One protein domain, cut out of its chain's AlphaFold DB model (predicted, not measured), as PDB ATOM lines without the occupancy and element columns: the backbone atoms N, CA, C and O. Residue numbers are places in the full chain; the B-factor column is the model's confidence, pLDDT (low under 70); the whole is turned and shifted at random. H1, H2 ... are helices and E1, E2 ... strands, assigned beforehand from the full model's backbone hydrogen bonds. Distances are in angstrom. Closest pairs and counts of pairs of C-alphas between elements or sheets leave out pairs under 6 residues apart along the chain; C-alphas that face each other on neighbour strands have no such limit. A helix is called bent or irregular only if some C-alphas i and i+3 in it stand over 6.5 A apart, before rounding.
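Overview. This is residues 459 to 520 of the 533 residues of the protein "FAD-dependent oxidoreductase" of Rhizobium binae (UniProt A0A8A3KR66). What shape? A small three-stranded sheet is a wall that two short helices, H1 and H2, only graze. What parts? 62 residues are printed, with E1, E2, H1, E3, H2 along them; the sheet is mixed, order E2, E1, E3, and the class mixed. How large? Compact, radius of gyration of the C-alphas 11.9 A, spans 34 by 22 by 17 A.

Along the chain. Which strands? E1 is residues 463 to 469, 17.5 A, from C-alpha (30.802, 55.011, -38.901); E2 474 to 479, 16.7 A; E3 498 to 502, 12.4 A. Which helices? H1 is residues 483 to 492, 14.1 A, irregular, with C-alphas 488 and 491 9.1 A apart. H2, 510 to 518, 12.9 A, ends at C-alpha (45.508, 41.975, -40.193).

Arrangement. Which strands pair? E1 and E2 form an antiparallel hairpin, 154 degrees, with N 467 and O 476 within hydrogen-bond range at 2.9 A. E3 is parallel to E1, 14 degrees, with N 466 and O 500 at 2.8 A. And the helices? H1 grazes the sheet with residues 483 to 486, H2 with 512 to 517; they are close but not clearly touching, about perpendicular at 80 degrees, closest C-alphas Arg 484 and Ala 517, 5.9 A. Every O i to N i+4 pair is within hydrogen-bond range in H2, 4 of 6 in H1.

Size, cuts and confidence. Any cut? The printed part has no cut, and no link is long. Where is confidence low? Residues 517 to 520 are under 70.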
ATOM      1  N   ARG A 459      28.352  61.581 -37.052       75.75
ATOM      2  CA  ARG A 459      28.082  60.358 -37.817       75.75
ATOM      3  C   ARG A 459      29.364  59.752 -38.387       75.75
ATOM      4  O   ARG A 459      29.543  58.542 -38.301       75.75
ATOM      5  N   GLU A 460      30.258  60.568 -38.936       75.31
ATOM      6  CA  GLU A 460      31.567  60.127 -39.446       75.31
ATOM      7  C   GLU A 460      32.454  59.533 -38.336       75.31
ATOM      8  O   GLU A 460      33.169  58.566 -38.573       75.31
ATOM      9  N   GLU A 461      32.376  60.058 -37.110       78.94
ATOM     10  CA  GLU A 461      33.093  59.527 -35.935       78.94
ATOM     11  C   GLU A 461      32.602  58.156 -35.471       78.94
ATOM     12  O   GLU A 461      33.355  57.414 -34.842       78.94
ATOM     13  N   SER A 462      31.355  57.819 -35.791       80.88
ATOM     14  CA  SER A 462      30.683  56.588 -35.377       80.88
ATOM     15  C   SER A 462      30.421  55.627 -36.538       80.88
ATOM     16  O   SER A 462      29.706  54.643 -36.356       80.88
ATOM     17  N   THR A 463      30.991  55.871 -37.722       81.75
ATOM     18  CA  THR A 463      30.802  55.011 -38.901       81.75
ATOM     19  C   THR A 463      32.132  54.469 -39.413       81.75
ATOM     20  O   THR A 463      33.057  55.229 -39.695       81.75
ATOM     21  N   ILE A 464      32.198  53.149 -39.581       83.62
ATOM     22  CA  ILE A 464      33.262  52.438 -40.293       83.62
ATOM     23  C   ILE A 464      32.679  51.977 -41.627       83.62
ATOM     24  O   ILE A 464      31.644  51.314 -41.654       83.62
ATOM     25  N   ILE A 465      33.322  52.327 -42.732       84.56
ATOM     26  CA  ILE A 465      32.906  51.974 -44.089       84.56
ATOM     27  C   ILE A 465      33.870  50.922 -44.628       84.56
ATOM     28  O   ILE A 465      35.052  51.191 -44.831       84.56
ATOM     29  N   ILE A 466      33.356  49.731 -44.911       86.06
ATOM     30  CA  ILE A 466      34.061  48.697 -45.666       86.06
ATOM     31  C   ILE A 466      33.568  48.797 -47.103       86.06
ATOM     32  O   ILE A 466      32.388  48.590 -47.366       86.06
ATOM     33  N   SER A 467      34.446  49.139 -48.039       87.06
ATOM     34  CA  SER A 467      34.066  49.406 -49.431       87.06
ATOM     35  C   SER A 467      34.967  48.681 -50.421       87.06
ATOM     36  O   SER A 467      36.081  48.281 -50.092       87.06
ATOM     37  N   TRP A 468      34.480  48.483 -51.645       86.88
ATOM     38  CA  TRP A 468      35.310  47.968 -52.732       86.88
ATOM     39  C   TRP A 468      36.083  49.103 -53.407       86.88
ATOM     40  O   TRP A 468      35.488  49.945 -54.083       86.88
ATOM     41  N   ASP A 469      37.407  49.093 -53.286       85.62
ATOM     42  CA  ASP A 469      38.256  50.059 -53.970       85.62
ATOM     43  C   ASP A 469      38.457  49.656 -55.433       85.62
ATOM     44  O   ASP A 469      38.959  48.576 -55.751       85.62
ATOM     45  N   LYS A 470      38.045  50.529 -56.355       85.50
ATOM     46  CA  LYS A 470      38.176  50.269 -57.794       85.50
ATOM     47  C   LYS A 470      39.628  50.329 -58.273       85.50
ATOM     48  O   LYS A 470      39.944  49.689 -59.274       85.50
ATOM     49  N   ALA A 471      40.486  51.105 -57.612       85.00
ATOM     50  CA  ALA A 471      41.866  51.319 -58.033       85.00
ATOM     51  C   ALA A 471      42.722  50.081 -57.746       85.00
ATOM     52  O   ALA A 471      43.496  49.647 -58.600       85.00
ATOM     53  N   THR A 472      42.533  49.486 -56.571       84.12
ATOM     54  CA  THR A 472      43.237  48.272 -56.136       84.12
ATOM     55  C   THR A 472      42.441  46.998 -56.399       84.12
ATOM     56  O   THR A 472      42.965  45.902 -56.256       84.12
ATOM     57  N   GLN A 473      41.166  47.115 -56.794       84.81
ATOM     58  CA  GLN A 473      40.258  45.976 -56.966       84.81
ATOM     59  C   GLN A 473      40.256  45.080 -55.714       84.81
ATOM     60  O   GLN A 473      40.360  43.859 -55.812       84.81
ATOM     61  N   SER A 474      40.160  45.693 -54.533       83.00
ATOM     62  CA  SER A 474      40.185  44.993 -53.245       83.00
ATOM     63  C   SER A 474      39.253  45.661 -52.236       83.00
ATOM     64  O   SER A 474      38.972  46.854 -52.358       83.00
ATOM     65  N   LEU A 475      38.835  44.941 -51.194       84.25
ATOM     66  CA  LEU A 475      38.158  45.575 -50.060       84.25
ATOM     67  C   LEU A 475      39.081  46.553 -49.320       84.25
ATOM     68  O   LEU A 475      40.258  46.273 -49.107       84.25
ATOM     69  N   VAL A 476      38.551  47.694 -48.912       83.12
ATOM     70  CA  VAL A 476      39.264  48.685 -48.106       83.12
ATOM     71  C   VAL A 476      38.375  49.166 -46.980       83.12
ATOM     72  O   VAL A 476      37.149  49.197 -47.095       83.12
ATOM     73  N   GLU A 477      39.019  49.562 -45.898       83.50
ATOM     74  CA  GLU A 477      38.367  50.163 -44.753       83.50
ATOM     75  C   GLU A 477      38.578  51.680 -44.759       83.50
ATOM     76  O   GLU A 477      39.661  52.166 -45.091       83.50
ATOM     77  N   ARG A 478      37.528  52.433 -44.419       78.69
ATOM     78  CA  ARG A 478      37.534  53.892 -44.292       78.69
ATOM     79  C   ARG A 478      36.731  54.309 -43.061       78.69
ATOM     80  O   ARG A 478      35.703  53.715 -42.762       78.69
ATOM     81  N   GLY A 479      37.155  55.367 -42.382       72.31
ATOM     82  CA  GLY A 479      36.475  55.897 -41.198       72.31
ATOM     83  C   GLY A 479      37.466  56.527 -40.225       72.31
ATOM     84  O   GLY A 479      38.675  56.390 -40.390       72.31
ATOM     85  N   LYS A 480      36.959  57.228 -39.204       73.06
ATOM     86  CA  LYS A 480      37.795  57.766 -38.108       73.06
ATOM     87  C   LYS A 480      38.194  56.705 -37.076       73.06
ATOM     88  O   LYS A 480      38.987  56.985 -36.179       73.06
ATOM     89  N   LYS A 481      37.595  55.519 -37.166       75.94
ATOM     90  CA  LYS A 481      37.854  54.365 -36.314       75.94
ATOM     91  C   LYS A 481      38.133  53.157 -37.175       75.94
ATOM     92  O   LYS A 481      37.496  52.996 -38.210       75.94
ATOM     93  N   GLU A 482      39.059  52.332 -36.709       81.44
ATOM     94  CA  GLU A 482      39.388  51.077 -37.366       81.44
ATOM     95  C   GLU A 482      38.546  49.927 -36.801       81.44
ATOM     96  O   GLU A 482      38.226  49.873 -35.609       81.44
ATOM     97  N   LEU A 483      38.244  48.947 -37.641       81.50
ATOM     98  CA  LEU A 483      37.481  47.754 -37.333       81.50
ATOM     99  C   LEU A 483      38.228  46.937 -36.288       81.50
ATOM    100  O   LEU A 483      37.607  46.347 -35.409       81.50
ATOM    101  N   ARG A 484      39.565  46.959 -36.340       81.75
ATOM    102  CA  ARG A 484      40.429  46.352 -35.330       81.75
ATOM    103  C   ARG A 484      40.308  47.043 -33.974       81.75
ATOM    104  O   ARG A 484      40.191  46.343 -32.972       81.75
ATOM    105  N   GLU A 485      40.308  48.378 -33.925       79.88
ATOM    106  CA  GLU A 485      40.106  49.119 -32.670       79.88
ATOM    107  C   GLU A 485      38.738  48.798 -32.064       79.88
ATOM    108  O   GLU A 485      38.632  48.512 -30.870       79.88
ATOM    109  N   LEU A 486      37.693  48.791 -32.895       81.50
ATOM    110  CA  LEU A 486      36.343  48.439 -32.464       81.50
ATOM    111  C   LEU A 486      36.268  46.981 -31.983       81.50
ATOM    112  O   LEU A 486      35.676  46.709 -30.942       81.50
ATOM    113  N   ALA A 487      36.911  46.052 -32.693       81.00
ATOM    114  CA  ALA A 487      36.982  44.643 -32.313       81.00
ATOM    115  C   ALA A 487      37.790  44.407 -31.026       81.00
ATOM    116  O   ALA A 487      37.548  43.428 -30.331       81.00
ATOM    117  N   GLN A 488      38.740  45.277 -30.680       82.75
ATOM    118  CA  GLN A 488      39.433  45.223 -29.388       82.75
ATOM    119  C   GLN A 488      38.567  45.768 -28.249       82.75
ATOM    120  O   GLN A 488      38.639  45.267 -27.128       82.75
ATOM    121  N   GLN A 489      37.751  46.786 -28.527       82.94
ATOM    122  CA  GLN A 489      36.853  47.389 -27.543       82.94
ATOM    123  C   GLN A 489      35.608  46.527 -27.295       82.94
ATOM    124  O   GLN A 489      35.124  46.487 -26.163       82.94
ATOM    125  N   CYS A 490      35.110  45.797 -28.299       76.69
ATOM    126  CA  CYS A 490      33.917  44.947 -28.204       76.69
ATOM    127  C   CYS A 490      32.759  45.669 -27.479       76.69
ATOM    128  O   CYS A 490      32.337  46.754 -27.875       76.69
ATOM    129  N   GLU A 491      32.266  45.085 -26.384       78.38
ATOM    130  CA  GLU A 491      31.153  45.586 -25.572       78.38
ATOM    131  C   GLU A 491      31.522  46.813 -24.718       78.38
ATOM    132  O   GLU A 491      30.650  47.414 -24.099       78.38
ATOM    133  N   THR A 492      32.802  47.197 -24.673       82.06
ATOM    134  CA  THR A 492      33.297  48.345 -23.890       82.06
ATOM    135  C   THR A 492      33.377  49.643 -24.693       82.06
ATOM    136  O   THR A 492      33.787  50.674 -24.156       82.06
ATOM    137  N   ALA A 493      32.977  49.620 -25.968       80.00
ATOM    138  CA  ALA A 493      32.934  50.809 -26.805       80.00
ATOM    139  C   ALA A 493      31.994  51.872 -26.186       80.00
ATOM    140  O   ALA A 493      30.838  51.572 -25.878       80.00
ATOM    141  N   PRO A 494      32.446  53.127 -26.002       78.56
ATOM    142  CA  PRO A 494      31.694  54.152 -25.268       78.56
ATOM    143  C   PRO A 494      30.470  54.693 -26.028       78.56
ATOM    144  O   PRO A 494      29.702  55.478 -25.475       78.56
ATOM    145  N   ALA A 495      30.299  54.308 -27.295       82.19
ATOM    146  CA  ALA A 495      29.224  54.749 -28.172       82.19
ATOM    147  C   ALA A 495      28.827  53.638 -29.156       82.19
ATOM    148  O   ALA A 495      29.579  52.692 -29.391       82.19
ATOM    149  N   THR A 496      27.641  53.769 -29.750       84.00
ATOM    150  CA  THR A 496      27.203  52.901 -30.848       84.00
ATOM    151  C   THR A 496      27.986  53.219 -32.118       84.00
ATOM    152  O   THR A 496      28.088  54.381 -32.507       84.00
ATOM    153  N   PHE A 497      28.473  52.173 -32.786       84.06
ATOM    154  CA  PHE A 497      29.135  52.267 -34.083       84.06
ATOM    155  C   PHE A 497      28.282  51.631 -35.180       84.06
ATOM    156  O   PHE A 497      27.623  50.614 -34.966       84.06
ATOM    157  N   THR A 498      28.315  52.228 -36.367       86.69
ATOM    158  CA  THR A 498      27.728  51.687 -37.592       86.69
ATOM    159  C   THR A 498      28.842  51.133 -38.466       86.69
ATOM    160  O   THR A 498      29.751  51.869 -38.838       86.69
ATOM    161  N   ILE A 499      28.766  49.851 -38.826       86.00
ATOM    162  CA  ILE A 499      29.609  49.279 -39.882       86.00
ATOM    163  C   ILE A 499      28.780  49.264 -41.165       86.00
ATOM    164  O   ILE A 499      27.786  48.543 -41.262       86.00
ATOM    165  N   GLN A 500      29.173  50.082 -42.135       87.06
ATOM    166  CA  GLN A 500      28.546  50.180 -43.446       87.06
ATOM    167  C   GLN A 500      29.354  49.361 -44.458       87.06
ATOM    168  O   GLN A 500      30.558  49.559 -44.596       87.06
ATOM    169  N   MET A 501      28.695  48.435 -45.157       85.69
ATOM    170  CA  MET A 501      29.317  47.593 -46.182       85.69
ATOM    171  C   MET A 501      28.882  48.046 -47.580       85.69
ATOM    172  O   MET A 501      27.776  47.738 -48.021       85.69
ATOM    173  N   ASP A 502      29.792  48.710 -48.284       87.12
ATOM    174  CA  ASP A 502      29.625  49.259 -49.631       87.12
ATOM    175  C   ASP A 502      30.485  48.479 -50.639       87.12
ATOM    176  O   ASP A 502      31.369  49.016 -51.317       87.12
ATOM    177  N   ALA A 503      30.251  47.170 -50.725       83.69
ATOM    178  CA  ALA A 503      30.976  46.287 -51.632       83.69
ATOM    179  C   ALA A 503      30.033  45.340 -52.391       83.69
ATOM    180  O   ALA A 503      29.066  44.833 -51.812       83.69
ATOM    181  N   PRO A 504      30.298  45.046 -53.680       81.88
ATOM    182  CA  PRO A 504      29.527  44.051 -54.415       81.88
ATOM    183  C   PRO A 504      29.707  42.671 -53.777       81.88
ATOM    184  O   PRO A 504      30.822  42.157 -53.724       81.88
ATOM    185  N   VAL A 505      28.614  42.044 -53.329       79.00
ATOM    186  CA  VAL A 505      28.644  40.752 -52.609       79.00
ATOM    187  C   VAL A 505      29.378  39.658 -53.396       79.00
ATOM    188  O   VAL A 505      30.044  38.813 -52.815       79.00
ATOM    189  N   ASN A 506      29.316  39.697 -54.728       81.19
ATOM    190  CA  ASN A 506      29.999  38.749 -55.610       81.19
ATOM    191  C   ASN A 506      31.515  38.983 -55.758       81.19
ATOM    192  O   ASN A 506      32.176  38.204 -56.441       81.19
ATOM    193  N   ARG A 507      32.055  40.065 -55.189       76.69
ATOM    194  CA  ARG A 507      33.485  40.408 -55.220       76.69
ATOM    195  C   ARG A 507      34.179  40.246 -53.871       76.69
ATOM    196  O   ARG A 507      35.395  40.355 -53.820       76.69
ATOM    197  N   VAL A 508      33.421  39.983 -52.809       81.00
ATOM    198  CA  VAL A 508      33.927  39.839 -51.443       81.00
ATOM    199  C   VAL A 508      34.160  38.364 -51.133       81.00
ATOM    200  O   VAL A 508      33.254  37.549 -51.308       81.00
ATOM    201  N   ASN A 509      35.349  38.017 -50.644       80.50
ATOM    202  CA  ASN A 509      35.661  36.684 -50.129       80.50
ATOM    203  C   ASN A 509      35.991  36.726 -48.614       80.50
ATOM    204  O   ASN A 509      36.261  37.795 -48.069       80.50
ATOM    205  N   PRO A 510      35.949  35.586 -47.894       78.06
ATOM    206  CA  PRO A 510      36.303  35.549 -46.472       78.06
ATOM    207  C   PRO A 510      37.733  36.023 -46.166       78.06
ATOM    208  O   PRO A 510      37.951  36.670 -45.140       78.06
ATOM    209  N   ASP A 511      38.688  35.753 -47.059       77.62
ATOM    210  CA  ASP A 511      40.091  36.150 -46.896       77.62
ATOM    211  C   ASP A 511      40.266  37.675 -46.930       77.62
ATOM    212  O   ASP A 511      41.183  38.201 -46.304       77.62
ATOM    213  N   ASP A 512      39.359  38.411 -47.576       75.81
ATOM    214  CA  ASP A 512      39.361  39.871 -47.576       75.81
ATOM    215  C   ASP A 512      39.128  40.435 -46.173       75.81
ATOM    216  O   ASP A 512      39.778  41.405 -45.787       75.81
ATOM    217  N   PHE A 513      38.237  39.824 -45.386       73.00
ATOM    218  CA  PHE A 513      37.995  40.243 -44.004       73.00
ATOM    219  C   PHE A 513      39.161  39.880 -43.090       73.00
ATOM    220  O   PHE A 513      39.516  40.664 -42.211       73.00
ATOM    221  N   VAL A 514      39.788  38.721 -43.316       72.06
ATOM    222  CA  VAL A 514      41.012  38.333 -42.604       72.06
ATOM    223  C   VAL A 514      42.131  39.321 -42.923       72.06
ATOM    224  O   VAL A 514      42.777  39.821 -42.005       72.06
ATOM    225  N   ARG A 515      42.320  39.670 -44.202       76.44
ATOM    226  CA  ARG A 515      43.281  40.693 -44.623       76.44
ATOM    227  C   ARG A 515      42.995  42.017 -43.929       76.44
ATOM    228  O   ARG A 515      43.914  42.527 -43.305       76.44
ATOM    229  N   LEU A 516      41.761  42.529 -43.976       72.62
ATOM    230  CA  LEU A 516      41.390  43.791 -43.322       72.62
ATOM    231  C   LEU A 516      41.699  43.779 -41.817       72.62
ATOM    232  O   LEU A 516      42.278  44.732 -41.303       72.62
ATOM    233  N   ALA A 517      41.405  42.674 -41.126       66.19
ATOM    234  CA  ALA A 517      41.696  42.523 -39.700       66.19
ATOM    235  C   ALA A 517      43.206  42.495 -39.378       66.19
ATOM    236  O   ALA A 517      43.609  42.882 -38.279       66.19
ATOM    237  N   VAL A 518      44.041  42.049 -40.325       64.88
ATOM    238  CA  VAL A 518      45.508  41.975 -40.193       64.88
ATOM    239  C   VAL A 518      46.202  43.254 -40.694       64.88
ATOM    240  O   VAL A 518      47.247  43.628 -40.166       64.88
ATOM    241  N   SER A 519      45.633  43.956 -41.681       53.69
ATOM    242  CA  SER A 519      46.255  45.076 -42.405       53.69
ATOM    243  C   SER A 519      46.127  46.452 -41.743       53.69
ATOM    244  O   SER A 519      46.595  47.431 -42.321       53.69
ATOM    245  N   ALA A 520      45.568  46.538 -40.534       45.84
ATOM    246  CA  ALA A 520      45.492  47.746 -39.697       45.84
ATOM    247  C   ALA A 520      46.874  48.262 -39.204       45.84
ATOM    248  O   ALA A 520      47.023  48.705 -38.073       45.84
TER     249      ALA A 520